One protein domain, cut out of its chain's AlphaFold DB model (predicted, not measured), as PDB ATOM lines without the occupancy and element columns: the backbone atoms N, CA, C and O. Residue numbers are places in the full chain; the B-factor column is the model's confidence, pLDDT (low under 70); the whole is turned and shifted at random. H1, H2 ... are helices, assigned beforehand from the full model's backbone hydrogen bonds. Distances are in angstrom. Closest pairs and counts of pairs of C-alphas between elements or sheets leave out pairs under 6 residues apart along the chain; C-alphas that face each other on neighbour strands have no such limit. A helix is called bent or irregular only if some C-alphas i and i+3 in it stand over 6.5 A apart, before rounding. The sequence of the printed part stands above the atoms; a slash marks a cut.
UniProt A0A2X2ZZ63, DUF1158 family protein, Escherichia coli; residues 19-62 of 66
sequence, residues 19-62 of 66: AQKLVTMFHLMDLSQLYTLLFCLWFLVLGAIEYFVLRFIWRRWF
ATOM      1  N   ALA A  19       1.915 -30.019  17.245       63.81
ATOM      2  CA  ALA A  19       0.881 -29.556  18.162       63.81
ATOM      3  C   ALA A  19      -0.178 -30.647  18.396       63.81
ATOM      4  O   ALA A  19      -0.504 -30.948  19.541       63.81
ATOM      5  N   GLN A  20      -0.634 -31.328  17.338       60.66
ATOM      6  CA  GLN A  20      -1.582 -32.439  17.471       60.66
ATOM      7  C   GLN A  20      -1.007 -33.635  18.237       60.66
ATOM      8  O   GLN A  20      -1.729 -34.225  19.041       60.66
ATOM      9  N   LYS A  21       0.273 -33.982  18.032       65.25
ATOM     10  CA  LYS A  21       0.939 -35.078  18.762       65.25
ATOM     11  C   LYS A  21       1.105 -34.769  20.250       65.25
ATOM     12  O   LYS A  21       0.934 -35.670  21.067       65.25
ATOM     13  N   LEU A  22       1.384 -33.516  20.614       63.28
ATOM     14  CA  LEU A  22       1.432 -33.092  22.017       63.28
ATOM     15  C   LEU A  22       0.037 -33.015  22.651       63.28
ATOM     16  O   LEU A  22      -0.109 -33.477  23.775       63.28
ATOM     17  N   VAL A  23      -0.980 -32.499  21.945       65.25
ATOM     18  CA  VAL A  23      -2.382 -32.491  22.418       65.25
ATOM     19  C   VAL A  23      -2.841 -33.910  22.754       65.25
ATOM     20  O   VAL A  23      -3.382 -34.141  23.833       65.25
ATOM     21  N   THR A  24      -2.567 -34.870  21.863       61.44
ATOM     22  CA  THR A  24      -2.918 -36.280  22.101       61.44
ATOM     23  C   THR A  24      -2.085 -36.918  23.209       61.44
ATOM     24  O   THR A  24      -2.646 -37.672  23.997       61.44
ATOM     25  N   MET A  25      -0.785 -36.612  23.330       62.41
ATOM     26  CA  MET A  25       0.040 -37.148  24.427       62.41
ATOM     27  C   MET A  25      -0.338 -36.593  25.804       62.41
ATOM     28  O   MET A  25      -0.285 -37.327  26.785       62.41
ATOM     29  N   PHE A  26      -0.716 -35.319  25.891       64.06
ATOM     30  CA  PHE A  26      -1.086 -34.683  27.156       64.06
ATOM     31  C   PHE A  26      -2.571 -34.844  27.518       64.06
ATOM     32  O   PHE A  26      -2.986 -34.372  28.574       64.06
ATOM     33  N   HIS A  27      -3.370 -35.503  26.667       62.09
ATOM     34  CA  HIS A  27      -4.819 -35.658  26.847       62.09
ATOM     35  C   HIS A  27      -5.552 -34.306  27.007       62.09
ATOM     36  O   HIS A  27      -6.590 -34.217  27.666       62.09
ATOM     37  N   LEU A  28      -4.982 -33.238  26.434       58.31
ATOM     38  CA  LEU A  28      -5.516 -31.879  26.513       58.31
ATOM     39  C   LEU A  28      -6.692 -31.734  25.536       58.31
ATOM     40  O   LEU A  28      -6.615 -32.190  24.401       58.31
ATOM     41  N   MET A  29      -7.778 -31.098  25.978       57.25
ATOM     42  CA  MET A  29      -9.042 -31.055  25.231       57.25
ATOM     43  C   MET A  29      -8.992 -30.127  24.007       57.25
ATOM     44  O   MET A  29      -9.673 -30.388  23.021       57.25
ATOM     45  N   ASP A  30      -8.132 -29.100  24.026       64.75
ATOM     46  CA  ASP A  30      -8.131 -28.055  23.003       64.75
ATOM     47  C   ASP A  30      -6.731 -27.559  22.618       64.75
ATOM     48  O   ASP A  30      -5.854 -27.314  23.451       64.75
ATOM     49  N   LEU A  31      -6.549 -27.332  21.312       65.12
ATOM     50  CA  LEU A  31      -5.319 -26.804  20.716       65.12
ATOM     51  C   LEU A  31      -4.965 -25.414  21.282       65.12
ATOM     52  O   LEU A  31      -3.794 -25.093  21.474       65.12
ATOM     53  N   SER A  32      -5.980 -24.609  21.605       69.81
ATOM     54  CA  SER A  32      -5.837 -23.292  22.235       69.81
ATOM     55  C   SER A  32      -5.260 -23.374  23.654       69.81
ATOM     56  O   SER A  32      -4.438 -22.537  24.024       69.81
ATOM     57  N   GLN A  33      -5.610 -24.403  24.433       71.25
ATOM     58  CA  GLN A  33      -5.075 -24.612  25.781       71.25
ATOM     59  C   GLN A  33      -3.582 -24.963  25.743       71.25
ATOM     60  O   GLN A  33      -2.813 -24.478  26.576       71.25
ATOM     61  N   LEU A  34      -3.156 -25.747  24.745       73.94
ATOM     62  CA  LEU A  34      -1.739 -26.020  24.509       73.94
ATOM     63  C   LEU A  34      -0.989 -24.723  24.185       73.94
ATOM     64  O   LEU A  34       0.039 -24.456  24.805       73.94
ATOM     65  N   TYR A  35      -1.512 -23.889  23.282       72.19
ATOM     66  CA  TYR A  35      -0.889 -22.598  22.966       72.19
ATOM     67  C   TYR A  35      -0.792 -21.671  24.185       72.19
ATOM     68  O   TYR A  35       0.242 -21.033  24.372       72.19
ATOM     69  N   THR A  36      -1.805 -21.647  25.056       77.19
ATOM     70  CA  THR A  36      -1.753 -20.899  26.323       77.19
ATOM     71  C   THR A  36      -0.657 -21.425  27.248       77.19
ATOM     72  O   THR A  36       0.120 -20.637  27.784       77.19
ATOM     73  N   LEU A  37      -0.535 -22.746  27.418       77.12
ATOM     74  CA  LEU A  37       0.541 -23.331  28.224       77.12
ATOM     75  C   LEU A  37       1.924 -23.049  27.636       77.12
ATOM     76  O   LEU A  37       2.851 -22.733  28.381       77.12
ATOM     77  N   LEU A  38       2.059 -23.127  26.312       77.88
ATOM     78  CA  LEU A  38       3.293 -22.796  25.609       77.88
ATOM     79  C   LEU A  38       3.680 -21.333  25.845       77.88
ATOM     80  O   LEU A  38       4.838 -21.044  26.136       77.88
ATOM     81  N   PHE A  39       2.705 -20.427  25.773       75.44
ATOM     82  CA  PHE A  39       2.902 -19.010  26.053       75.44
ATOM     83  C   PHE A  39       3.310 -18.772  27.513       75.44
ATOM     84  O   PHE A  39       4.267 -18.043  27.769       75.44
ATOM     85  N   CYS A  40       2.660 -19.439  28.471       81.44
ATOM     86  CA  CYS A  40       3.034 -19.376  29.887       81.44
ATOM     87  C   CYS A  40       4.457 -19.897  30.143       81.44
ATOM     88  O   CYS A  40       5.222 -19.262  30.869       81.44
ATOM     89  N   LEU A  41       4.840 -21.026  29.538       81.25
ATOM     90  CA  LEU A  41       6.202 -21.565  29.626       81.25
ATOM     91  C   LEU A  41       7.221 -20.599  29.022       81.25
ATOM     92  O   LEU A  41       8.256 -20.337  29.630       81.25
ATOM     93  N   TRP A  42       6.913 -20.039  27.854       78.31
ATOM     94  CA  TRP A  42       7.763 -19.060  27.184       78.31
ATOM     95  C   TRP A  42       7.968 -17.808  28.041       78.31
ATOM     96  O   TRP A  42       9.098 -17.348  28.209       78.31
ATOM     97  N   PHE A  43       6.895 -17.303  28.653       79.94
ATOM     98  CA  PHE A  43       6.949 -16.188  29.595       79.94
ATOM     99  C   PHE A  43       7.856 -16.489  30.790       79.94
ATOM    100  O   PHE A  43       8.706 -15.675  31.153       79.94
ATOM    101  N   LEU A  44       7.703 -17.674  31.384       85.19
ATOM    102  CA  LEU A  44       8.500 -18.109  32.526       85.19
ATOM    103  C   LEU A  44       9.991 -18.214  32.170       85.19
ATOM    104  O   LEU A  44      10.839 -17.763  32.939       85.19
ATOM    105  N   VAL A  45      10.309 -18.752  30.988       83.69
ATOM    106  CA  VAL A  45      11.684 -18.834  30.471       83.69
ATOM    107  C   VAL A  45      12.270 -17.443  30.252       83.69
ATOM    108  O   VAL A  45      13.374 -17.176  30.724       83.69
ATOM    109  N   LEU A  46      11.537 -16.540  29.593       82.31
ATOM    110  CA  LEU A  46      11.987 -15.162  29.394       82.31
ATOM    111  C   LEU A  46      12.258 -14.471  30.735       82.31
ATOM    112  O   LEU A  46      13.338 -13.910  30.919       82.31
ATOM    113  N   GLY A  47      11.325 -14.561  31.689       83.81
ATOM    114  CA  GLY A  47      11.486 -13.989  33.030       83.81
ATOM    115  C   GLY A  47      12.694 -14.555  33.782       83.81
ATOM    116  O   GLY A  47      13.451 -13.804  34.401       83.81
ATOM    117  N   ALA A  48      12.930 -15.865  33.680       88.12
ATOM    118  CA  ALA A  48      14.103 -16.505  34.269       88.12
ATOM    119  C   ALA A  48      15.413 -16.005  33.636       88.12
ATOM    120  O   ALA A  48      16.371 -15.735  34.361       88.12
ATOM    121  N   ILE A  49      15.451 -15.840  32.309       87.12
ATOM    122  CA  ILE A  49      16.616 -15.300  31.594       87.12
ATOM    123  C   ILE A  49      16.896 -13.864  32.033       87.12
ATOM    124  O   ILE A  49      18.043 -13.550  32.340       87.12
ATOM    125  N   GLU A  50      15.880 -13.000  32.112       86.12
ATOM    126  CA  GLU A  50      16.074 -11.611  32.548       86.12
ATOM    127  C   GLU A  50      16.641 -11.546  33.964       86.12
ATOM    128  O   GLU A  50      17.656 -10.887  34.198       86.12
ATOM    129  N   TYR A  51      16.050 -12.299  34.895       86.19
ATOM    130  CA  TYR A  51      16.562 -12.394  36.257       86.19
ATOM    131  C   TYR A  51      18.020 -12.880  36.285       86.19
ATOM    132  O   TYR A  51      18.853 -12.332  37.012       86.19
ATOM    133  N   PHE A  52      18.355 -13.882  35.470       86.25
ATOM    134  CA  PHE A  52      19.707 -14.424  35.403       86.25
ATOM    135  C   PHE A  52      20.708 -13.420  34.819       86.25
ATOM    136  O   PHE A  52      21.806 -13.282  35.356       86.25
ATOM    137  N   VAL A  53      20.327 -12.682  33.772       86.44
ATOM    138  CA  VAL A  53      21.149 -11.631  33.153       86.44
ATOM    139  C   VAL A  53      21.370 -10.476  34.126       86.44
ATOM    140  O   VAL A  53      22.511 -10.061  34.315       86.44
ATOM    141  N   LEU A  54      20.322 -10.004  34.809       86.31
ATOM    142  CA  LEU A  54      20.443  -8.966  35.837       86.31
ATOM    143  C   LEU A  54      21.363  -9.417  36.976       86.31
ATOM    144  O   LEU A  54      22.272  -8.680  37.363       86.31
ATOM    145  N   ARG A  55      21.196 -10.652  37.465       85.19
ATOM    146  CA  ARG A  55      22.080 -11.229  38.487       85.19
ATOM    147  C   ARG A  55      23.519 -11.364  37.980       85.19
ATOM    148  O   ARG A  55      24.455 -11.106  38.733       85.19
ATOM    149  N   PHE A  56      23.716 -11.770  36.728       84.31
ATOM    150  CA  PHE A  56      25.041 -11.908  36.128       84.31
ATOM    151  C   PHE A  56      25.745 -10.555  36.010       84.31
ATOM    152  O   PHE A  56      26.892 -10.433  36.433       84.31
ATOM    153  N   ILE A  57      25.050  -9.529  35.514       85.81
ATOM    154  CA  ILE A  57      25.565  -8.156  35.429       85.81
ATOM    155  C   ILE A  57      25.905  -7.637  36.828       85.81
ATOM    156  O   ILE A  57      27.003  -7.120  37.024       85.81
ATOM    157  N   TRP A  58      25.025  -7.848  37.810       80.50
ATOM    158  CA  TRP A  58      25.280  -7.480  39.203       80.50
ATOM    159  C   TRP A  58      26.546  -8.152  39.742       80.50
ATOM    160  O   TRP A  58      27.448  -7.486  40.234       80.50
ATOM    161  N   ARG A  59      26.675  -9.474  39.598       75.75
ATOM    162  CA  ARG A  59      27.860 -10.215  40.061       75.75
ATOM    163  C   ARG A  59      29.131  -9.806  39.316       75.75
ATOM    164  O   ARG A  59      30.193  -9.810  39.919       75.75
ATOM    165  N   ARG A  60      29.046  -9.470  38.028       75.19
ATOM    166  CA  ARG A  60      30.195  -9.071  37.203       75.19
ATOM    167  C   ARG A  60      30.694  -7.668  37.554       75.19
ATOM    168  O   ARG A  60      31.900  -7.487  37.641       75.19
ATOM    169  N   TRP A  61      29.794  -6.701  37.727       67.88
ATOM    170  CA  TRP A  61      30.144  -5.287  37.912       67.88
ATOM    171  C   TRP A  61      30.241  -4.867  39.381       67.88
ATOM    172  O   TRP A  61      31.130  -4.100  39.725       67.88
ATOM    173  N   PHE A  62      29.386  -5.394  40.261       58.72
ATOM    174  CA  PHE A  62      29.392  -5.052  41.689       58.72
ATOM    175  C   PHE A  62      30.437  -5.847  42.496       58.72
ATOM    176  O   PHE A  62      30.733  -5.478  43.622       58.72
TER     177      PHE A  62
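What this domain is: This is residues 19 to 62 of the 66 residues of the protein "DUF1158 family protein" of Escherichia coli (UniProt A0A2X2ZZ63). A short helix, H1, meets one end of a long single helix, H2, and the two make a corner like an L with a very short foot. H2 makes the long axis, and residues 36 to 62, of which 36 to 61 belong to H2, stick out free from that corner. The printed part has 44 residues with two named helices, H1 then H2 along the chain, and no named strand; the class is all helix. The whole is extended, with a radius of gyration of the C-alphas of 16.3 A, and it is a rod spanning 49 by 14 by 11 A.

How they stand to each other: H1, residues 19 to 26, comes first, and a tight link of 4 residues joins it to H2, residues 31 to 61. H1 and H2 touch, with 5 pairs of C-alphas within 8 A. The closest C-alphas of the two are those of Val 23 and Leu 31, 6.6 A apart. H2 touches H1 with residues 31 to 34 alone. Their lines stand about perpendicular, at 90 degrees, and their centres are 23.5 A apart. In both H1 and H2, every pair of O i and N i+4 is within hydrogen-bond range.

Where its parts are: H1 begins at C-alpha 19, at (0.881, -29.556, 18.162), and ends at C-alpha 26, at (-1.086, -34.683, 27.156). H2 begins at C-alpha 31, at (-5.319, -26.804, 20.716), and ends at C-alpha 61, at (30.144, -5.287, 37.912). From first to last C-alpha, H1 measures 10.5 A and H2 44.9 A. Neither helix is bent.

The domain as a whole: The two C-alphas farthest apart are those of Met 29 and Phe 62, at 49.2 A. The printed part runs from residue 19 to residue 62 with no cut. The mean pLDDT of the printed part is 74.6, and the model's confidence is low, under 70, at residues 19 to 32 and 61 to 62.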